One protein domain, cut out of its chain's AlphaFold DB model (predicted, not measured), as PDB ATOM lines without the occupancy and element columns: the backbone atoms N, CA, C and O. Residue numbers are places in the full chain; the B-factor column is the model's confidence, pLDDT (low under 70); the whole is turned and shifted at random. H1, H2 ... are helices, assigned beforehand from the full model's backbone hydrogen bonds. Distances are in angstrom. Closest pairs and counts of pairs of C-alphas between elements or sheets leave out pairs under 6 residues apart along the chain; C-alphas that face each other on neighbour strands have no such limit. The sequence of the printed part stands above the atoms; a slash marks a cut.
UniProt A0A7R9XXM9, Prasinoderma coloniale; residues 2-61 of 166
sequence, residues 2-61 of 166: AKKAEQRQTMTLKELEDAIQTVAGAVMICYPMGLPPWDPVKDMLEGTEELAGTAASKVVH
ATOM      1  N   ALA A   2      34.312   7.691 -28.320       67.00
ATOM      2  CA  ALA A   2      35.405   8.630 -27.990       67.00
ATOM      3  C   ALA A   2      36.124   9.248 -29.215       67.00
ATOM      4  O   ALA A   2      36.209  10.466 -29.324       67.00
ATOM      5  N   LYS A   3      36.515   8.431 -30.205       74.62
ATOM      6  CA  LYS A   3      37.161   8.916 -31.446       74.62
ATOM      7  C   LYS A   3      36.282   9.882 -32.261       74.62
ATOM      8  O   LYS A   3      36.779  10.855 -32.814       74.62
ATOM      9  N   LYS A   4      34.964   9.645 -32.317       68.50
ATOM     10  CA  LYS A   4      34.012  10.544 -33.004       68.50
ATOM     11  C   LYS A   4      33.804  11.853 -32.232       68.50
ATOM     12  O   LYS A   4      33.666  12.906 -32.851       68.50
ATOM     13  N   ALA A   5      33.838  11.797 -30.899       67.75
ATOM     14  CA  ALA A   5      33.774  12.981 -30.044       67.75
ATOM     15  C   ALA A   5      35.002  13.892 -30.238       67.75
ATOM     16  O   ALA A   5      34.850  15.109 -30.356       67.75
ATOM     17  N   GLU A   6      36.200  13.312 -30.365       77.44
ATOM     18  CA  GLU A   6      37.430  14.039 -30.714       77.44
ATOM     19  C   GLU A   6      37.335  14.689 -32.102       77.44
ATOM     20  O   GLU A   6      37.702  15.852 -32.282       77.44
ATOM     21  N   GLN A   7      36.751  13.974 -33.067       80.44
ATOM     22  CA  GLN A   7      36.551  14.437 -34.443       80.44
ATOM     23  C   GLN A   7      35.353  15.387 -34.622       80.44
ATOM     24  O   GLN A   7      35.098  15.838 -35.736       80.44
ATOM     25  N   ARG A   8      34.627  15.724 -33.543       73.62
ATOM     26  CA  ARG A   8      33.436  16.603 -33.554       73.62
ATOM     27  C   ARG A   8      32.353  16.162 -34.548       73.62
ATOM     28  O   ARG A   8      31.614  16.998 -35.063       73.62
ATOM     29  N   GLN A   9      32.259  14.864 -34.810       77.69
ATOM     30  CA  GLN A   9      31.214  14.310 -35.663       77.69
ATOM     31  C   GLN A   9      29.938  14.100 -34.848       77.69
ATOM     32  O   GLN A   9      29.979  13.596 -33.724       77.69
ATOM     33  N   THR A  10      28.799  14.493 -35.412       73.44
ATOM     34  CA  THR A  10      27.482  14.262 -34.811       73.44
ATOM     35  C   THR A  10      27.098  12.798 -34.963       73.44
ATOM     36  O   THR A  10      27.190  12.257 -36.062       73.44
ATOM     37  N   MET A  11      26.641  12.165 -33.884       75.81
ATOM     38  CA  MET A  11      26.037  10.836 -33.972       75.81
ATOM     39  C   MET A  11      24.602  10.954 -34.477       75.81
ATOM     40  O   MET A  11      23.883  11.885 -34.113       75.81
ATOM     41  N   THR A  12      24.195  10.006 -35.315       87.56
ATOM     42  CA  THR A  12      22.804   9.887 -35.765       87.56
ATOM     43  C   THR A  12      22.091   8.790 -34.979       87.56
ATOM     44  O   THR A  12      22.739   7.888 -34.447       87.56
ATOM     45  N   LEU A  13      20.758   8.857 -34.905       85.56
ATOM     46  CA  LEU A  13      19.951   7.815 -34.254       85.56
ATOM     47  C   LEU A  13      20.203   6.439 -34.879       85.56
ATOM     48  O   LEU A  13      20.425   5.473 -34.160       85.56
ATOM     49  N   LYS A  14      20.303   6.391 -36.209       89.25
ATOM     50  CA  LYS A  14      20.609   5.167 -36.946       89.25
ATOM     51  C   LYS A  14      21.929   4.526 -36.507       89.25
ATOM     52  O   LYS A  14      21.986   3.328 -36.289       89.25
ATOM     53  N   GLU A  15      22.983   5.319 -36.311       88.25
ATOM     54  CA  GLU A  15      24.270   4.782 -35.842       88.25
ATOM     55  C   GLU A  15      24.192   4.173 -34.433       88.25
ATOM     56  O   GLU A  15      24.968   3.273 -34.111       88.25
ATOM     57  N   LEU A  16      23.299   4.680 -33.577       86.38
ATOM     58  CA  LEU A  16      23.066   4.115 -32.249       86.38
ATOM     59  C   LEU A  16      22.290   2.799 -32.347       86.38
ATOM     60  O   LEU A  16      22.671   1.830 -31.697       86.38
ATOM     61  N   GLU A  17      21.259   2.750 -33.189       89.38
ATOM     62  CA  GLU A  17      20.493   1.532 -33.472       89.38
ATOM     63  C   GLU A  17      21.388   0.430 -34.056       89.38
ATOM     64  O   GLU A  17      21.379  -0.693 -33.555       89.38
ATOM     65  N   ASP A  18      22.237   0.760 -35.034       91.88
ATOM     66  CA  ASP A  18      23.198  -0.173 -35.634       91.88
ATOM     67  C   ASP A  18      24.174  -0.734 -34.577       91.88
ATOM     68  O   ASP A  18      24.525  -1.920 -34.583       91.88
ATOM     69  N   ALA A  19      24.604   0.100 -33.623       89.81
ATOM     70  CA  ALA A  19      25.469  -0.334 -32.527       89.81
ATOM     71  C   ALA A  19      24.743  -1.285 -31.559       89.81
ATOM     72  O   ALA A  19      25.325  -2.291 -31.152       89.81
ATOM     73  N   ILE A  20      23.476  -1.007 -31.229       90.31
ATOM     74  CA  ILE A  20      22.637  -1.897 -30.411       90.31
ATOM     75  C   ILE A  20      22.436  -3.237 -31.129       90.31
ATOM     76  O   ILE A  20      22.627  -4.290 -30.524       90.31
ATOM     77  N   GLN A  21      22.148  -3.219 -32.433       91.81
ATOM     78  CA  GLN A  21      22.014  -4.433 -33.242       91.81
ATOM     79  C   GLN A  21      23.310  -5.243 -33.309       91.81
ATOM     80  O   GLN A  21      23.270  -6.470 -33.280       91.81
ATOM     81  N   THR A  22      24.465  -4.579 -33.348       94.19
ATOM     82  CA  THR A  22      25.765  -5.263 -33.298       94.19
ATOM     83  C   THR A  22      25.927  -6.042 -31.990       94.19
ATOM     84  O   THR A  22      26.370  -7.191 -32.005       94.19
ATOM     85  N   VAL A  23      25.530  -5.445 -30.861       91.81
ATOM     86  CA  VAL A  23      25.541  -6.117 -29.551       91.81
ATOM     87  C   VAL A  23      24.532  -7.265 -29.523       91.81
ATOM     88  O   VAL A  23      24.893  -8.369 -29.125       91.81
ATOM     89  N   ALA A  24      23.307  -7.042 -30.004       90.88
ATOM     90  CA  ALA A  24      22.284  -8.082 -30.095       90.88
ATOM     91  C   ALA A  24      22.766  -9.282 -30.931       90.88
ATOM     92  O   ALA A  24      22.651 -10.426 -30.500       90.88
ATOM     93  N   GLY A  25      23.392  -9.029 -32.084       92.44
ATOM     94  CA  GLY A  25      23.974 -10.067 -32.932       92.44
ATOM     95  C   GLY A  25      25.096 -10.845 -32.239       92.44
ATOM     96  O   GLY A  25      25.133 -12.071 -32.327       92.44
ATOM     97  N   ALA A  26      25.974 -10.166 -31.495       93.31
ATOM     98  CA  ALA A  26      27.014 -10.832 -30.707       93.31
ATOM     99  C   ALA A  26      26.419 -11.754 -29.627       93.31
ATOM    100  O   ALA A  26      26.880 -12.881 -29.456       93.31
ATOM    101  N   VAL A  27      25.357 -11.309 -28.949       92.19
ATOM    102  CA  VAL A  27      24.626 -12.122 -27.966       92.19
ATOM    103  C   VAL A  27      23.997 -13.351 -28.627       92.19
ATOM    104  O   VAL A  27      24.132 -14.451 -28.093       92.19
ATOM    105  N   MET A  28      23.394 -13.206 -29.814       90.62
ATOM    106  CA  MET A  28      22.831 -14.337 -30.568       90.62
ATOM    107  C   MET A  28      23.892 -15.365 -30.981       90.62
ATOM    108  O   MET A  28      23.611 -16.560 -30.985       90.62
ATOM    109  N   ILE A  29      25.115 -14.929 -31.303       93.12
ATOM    110  CA  ILE A  29      26.226 -15.840 -31.628       93.12
ATOM    111  C   ILE A  29      26.653 -16.642 -30.392       93.12
ATOM    112  O   ILE A  29      26.883 -17.845 -30.490       93.12
ATOM    113  N   CYS A  30      26.761 -15.992 -29.230       92.25
ATOM    114  CA  CYS A  30      27.141 -16.661 -27.984       92.25
ATOM    115  C   CYS A  30      26.037 -17.584 -27.442       92.25
ATOM    116  O   CYS A  30      26.348 -18.622 -26.859       92.25
ATOM    117  N   TYR A  31      24.768 -17.225 -27.653       91.19
ATOM    118  CA  TYR A  31      23.594 -17.942 -27.152       91.19
ATOM    119  C   TYR A  31      22.605 -18.240 -28.290       91.19
ATOM    120  O   TYR A  31      21.540 -17.622 -28.371       91.19
ATOM    121  N   PRO A  32      22.910 -19.216 -29.167       90.00
ATOM    122  CA  PRO A  32      22.095 -19.504 -30.352       90.00
ATOM    123  C   PRO A  32      20.698 -20.047 -30.017       90.00
ATOM    124  O   PRO A  32      19.775 -19.906 -30.812       90.00
ATOM    125  N   MET A  33      20.528 -20.642 -28.832       90.75
ATOM    126  CA  MET A  33      19.233 -21.127 -28.329       90.75
ATOM    127  C   MET A  33      18.422 -20.027 -27.620       90.75
ATOM    128  O   MET A  33      17.355 -20.307 -27.075       90.75
ATOM    129  N   GLY A  34      18.920 -18.787 -27.629       86.19
ATOM    130  CA  GLY A  34      18.348 -17.656 -26.911       86.19
ATOM    131  C   GLY A  34      18.818 -17.562 -25.460       86.19
ATOM    132  O   GLY A  34      19.355 -18.509 -24.882       86.19
ATOM    133  N   LEU A  35      18.616 -16.381 -24.880       89.12
ATOM    134  CA  LEU A  35      18.856 -16.138 -23.462       89.12
ATOM    135  C   LEU A  35      17.677 -16.651 -22.618       89.12
ATOM    136  O   LEU A  35      16.525 -16.596 -23.068       89.12
ATOM    137  N   PRO A  36      17.933 -17.117 -21.384       89.19
ATOM    138  CA  PRO A  36      16.878 -17.449 -20.439       89.19
ATOM    139  C   PRO A  36      15.904 -16.277 -20.204       89.19
ATOM    140  O   PRO A  36      16.313 -15.120 -20.273       89.19
ATOM    141  N   PRO A  37      14.627 -16.542 -19.868       84.50
ATOM    142  CA  PRO A  37      13.629 -15.488 -19.660       84.50
ATOM    143  C   PRO A  37      13.938 -14.493 -18.536       84.50
ATOM    144  O   PRO A  37      13.366 -13.417 -18.532       84.50
ATOM    145  N   TRP A  38      14.785 -14.866 -17.576       84.88
ATOM    146  CA  TRP A  38      15.164 -14.037 -16.426       84.88
ATOM    147  C   TRP A  38      16.529 -13.357 -16.603       84.88
ATOM    148  O   TRP A  38      17.081 -12.828 -15.637       84.88
ATOM    149  N   ASP A  39      17.137 -13.460 -17.788       87.94
ATOM    150  CA  ASP A  39      18.442 -12.860 -18.044       87.94
ATOM    151  C   ASP A  39      18.301 -11.340 -18.245       87.94
ATOM    152  O   ASP A  39      17.608 -10.914 -19.173       87.94
ATOM    153  N   PRO A  40      18.988 -10.505 -17.444       85.44
ATOM    154  CA  PRO A  40      18.886  -9.053 -17.557       85.44
ATOM    155  C   PRO A  40      19.359  -8.516 -18.914       85.44
ATOM    156  O   PRO A  40      18.896  -7.466 -19.344       85.44
ATOM    157  N   VAL A  41      20.263  -9.213 -19.617       87.75
ATOM    158  CA  VAL A  41      20.726  -8.787 -20.948       87.75
ATOM    159  C   VAL A  41      19.585  -8.852 -21.961       87.75
ATOM    160  O   VAL A  41      19.512  -8.017 -22.860       87.75
ATOM    161  N   LYS A  42      18.677  -9.818 -21.803       86.38
ATOM    162  CA  LYS A  42      17.490  -9.929 -22.646       86.38
ATOM    163  C   LYS A  42      16.555  -8.744 -22.413       86.38
ATOM    164  O   LYS A  42      16.196  -8.071 -23.374       86.38
ATOM    165  N   ASP A  43      16.256  -8.438 -21.151       86.62
ATOM    166  CA  ASP A  43      15.398  -7.305 -20.784       86.62
ATOM    167  C   ASP A  43      15.977  -5.957 -21.241       86.62
ATOM    168  O   ASP A  43      15.241  -5.084 -21.700       86.62
ATOM    169  N   MET A  44      17.304  -5.798 -21.184       85.25
ATOM    170  CA  MET A  44      18.005  -4.613 -21.695       85.25
ATOM    171  C   MET A  44      17.897  -4.471 -23.219       85.25
ATOM    172  O   MET A  44      17.753  -3.360 -23.725       85.25
ATOM    173  N   LEU A  45      17.989  -5.578 -23.967       86.25
ATOM    174  CA  LEU A  45      17.886  -5.568 -25.432       86.25
ATOM    175  C   LEU A  45      16.443  -5.363 -25.914       86.25
ATOM    176  O   LEU A  45      16.232  -4.727 -26.945       86.25
ATOM    177  N   GLU A  46      15.465  -5.892 -25.178       84.62
ATOM    178  CA  GLU A  46      14.033  -5.777 -25.484       84.62
ATOM    179  C   GLU A  46      13.408  -4.487 -24.916       84.62
ATOM    180  O   GLU A  46      12.306  -4.107 -25.311       84.62
ATOM    181  N   GLY A  47      14.118  -3.780 -24.029       79.75
ATOM    182  CA  GLY A  47      13.642  -2.554 -23.385       79.75
ATOM    183  C   GLY A  47      12.549  -2.795 -22.340       79.75
ATOM    184  O   GLY A  47      11.806  -1.874 -22.005       79.75
ATOM    185  N   THR A  48      12.434  -4.025 -21.835       80.44
ATOM    186  CA  THR A  48      11.457  -4.455 -20.818       80.44
ATOM    187  C   THR A  48      12.010  -4.389 -19.396       80.44
ATOM    188  O   THR A  48      11.363  -4.845 -18.455       80.44
ATOM    189  N   GLU A  49      13.199  -3.814 -19.224       78.12
ATOM    190  CA  GLU A  49      13.874  -3.703 -17.938       78.12
ATOM    191  C   GLU A  49      13.056  -2.929 -16.890       78.12
ATOM    192  O   GLU A  49      12.723  -1.747 -17.034       78.12
ATOM    193  N   GLU A  50      12.772  -3.588 -15.767       76.19
ATOM    194  CA  GLU A  50      12.142  -2.941 -14.623       76.19
ATOM    195  C   GLU A  50      13.202  -2.211 -13.790       76.19
ATOM    196  O   GLU A  50      13.863  -2.756 -12.908       76.19
ATOM    197  N   LEU A  51      13.378  -0.923 -14.080       73.19
ATOM    198  CA  LEU A  51      14.381  -0.097 -13.406       73.19
ATOM    199  C   LEU A  51      13.905   0.429 -12.042       73.19
ATOM    200  O   LEU A  51      14.688   1.059 -11.329       73.19
ATOM    201  N   ALA A  52      12.644   0.215 -11.658       70.00
ATOM    202  CA  ALA A  52      12.068   0.747 -10.425       70.00
ATOM    203  C   ALA A  52      12.840   0.270  -9.177       70.00
ATOM    204  O   ALA A  52      13.177  -0.898  -9.031       70.00
ATOM    205  N   GLY A  53      13.171   1.194  -8.269       71.06
ATOM    206  CA  GLY A  53      13.891   0.876  -7.025       71.06
ATOM    207  C   GLY A  53      15.396   0.596  -7.172       71.06
ATOM    208  O   GLY A  53      16.100   0.553  -6.164       71.06
ATOM    209  N   THR A  54      15.926   0.484  -8.394       78.81
ATOM    210  CA  THR A  54      17.363   0.271  -8.629       78.81
ATOM    211  C   THR A  54      18.148   1.585  -8.710       78.81
ATOM    212  O   THR A  54      17.605   2.663  -8.978       78.81
ATOM    213  N   ALA A  55      19.472   1.515  -8.524       74.56
ATOM    214  CA  ALA A  55      20.358   2.664  -8.734       74.56
ATOM    215  C   ALA A  55      20.320   3.178 -10.189       74.56
ATOM    216  O   ALA A  55      20.453   4.384 -10.411       74.56
ATOM    217  N   ALA A  56      20.065   2.293 -11.160       74.44
ATOM    218  CA  ALA A  56      19.940   2.633 -12.576       74.44
ATOM    219  C   ALA A  56      18.748   3.570 -12.852       74.44
ATOM    220  O   ALA A  56      18.859   4.466 -13.689       74.44
ATOM    221  N   SER A  57      17.676   3.495 -12.049       72.12
ATOM    222  CA  SER A  57      16.541   4.437 -12.089       72.12
ATOM    223  C   SER A  57      16.939   5.911 -11.939       72.12
ATOM    224  O   SER A  57      16.189   6.818 -12.307       72.12
ATOM    225  N   LYS A  58      18.090   6.193 -11.314       70.38
ATOM    226  CA  LYS A  58      18.572   7.570 -11.125       70.38
ATOM    227  C   LYS A  58      19.250   8.127 -12.376       70.38
ATOM    228  O   LYS A  58      19.272   9.344 -12.528       70.38
ATOM    229  N   VAL A  59      19.791   7.254 -13.223       74.50
ATOM    230  CA  VAL A  59      20.598   7.610 -14.398       74.50
ATOM    231  C   VAL A  59      19.760   7.570 -15.672       74.50
ATOM    232  O   VAL A  59      19.928   8.416 -16.546       74.50
ATOM    233  N   VAL A  60      18.836   6.613 -15.765       77.44
ATOM    234  CA  VAL A  60      17.934   6.495 -16.910       77.44
ATOM    235  C   VAL A  60      16.812   7.521 -16.778       77.44
ATOM    236  O   VAL A  60      16.131   7.616 -15.752       77.44
ATOM    237  N   HIS A  61      16.643   8.323 -17.823       78.69
ATOM    238  CA  HIS A  61      15.606   9.338 -17.910       78.69
ATOM    239  C   HIS A  61      14.612   8.953 -18.993       78.69
ATOM    240  O   HIS A  61      15.008   8.671 -20.121       78.69
TER     241      HIS A  61
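This is residues 2 to 61 of the 166 residues of a protein of Prasinoderma coloniale (UniProt A0A7R9XXM9). One long helix, H2, makes a bar; past its last residue the chain folds back through an unnamed stretch to the short helix H3, near H2, while two further short helices lie away from this pair, H1 at one extremity and H4 beyond H3. The arrangement is open and loosely formed, with no two helices touching. The printed part has 60 residues with four named helices, H1, H2, H3 and H4 in that order along the chain, and no named strand; the class is all helix. The whole is loose, with a radius of gyration of the C-alphas of 14.7 A, and its outline is flat, with spans of 40 by 32 by 16 A.

H1 holds residues 2 to 6, beginning at C-alpha 2 at (35.405, 8.630, -27.990), and is 6.4 A from first to last C-alpha. H2, the longest helix, holds residues 13 to 30 and is 26.3 A long, from C-alpha 13 at (19.951, 7.815, -34.254) to C-alpha 30 at (27.141, -16.661, -27.984). H3 holds residues 40 to 46 and is 9.9 A long. H4 holds residues 55 to 58, is 5.7 A long and ends at C-alpha 58 at (18.572, 7.570, -11.125).

H1 is apart from H2, H3 and H4. H2 and H3 are close but not clearly touching, with 2 pairs of C-alphas within 8 A; their closest C-alphas, those of Ala 24 and Leu 45, are 6.9 A apart. Their lines stand at a steep tilt of 46 degrees, and they run opposite ways. H4 is apart from H2 and from H3. In H1, H2 and H3 every O i to N i+4 pair is within hydrogen-bond range; H4, with four residues, is too short for such a pair, and its one O i to N i+3 pair is within range.

The two C-alphas farthest apart are those of Arg 8 and Met 33, at 40.7 A, and the first and last printed C-alphas, those of Ala 2 and His 61, are 22.2 A apart. Residues 2 to 19 stand free, of which 2 to 6 belong to H1 and 13 to 19 to H2; residues 28 to 33 and 52 to 58 stand free too. The printed part has no cut. The links H1 to H2, H2 to H3 and H3 to H4, of 6, 9 and 8 residues, are short. The mean pLDDT of the printed part is 83.1, and the model's confidence is under 70 at residue 2 and residues 4 to 5.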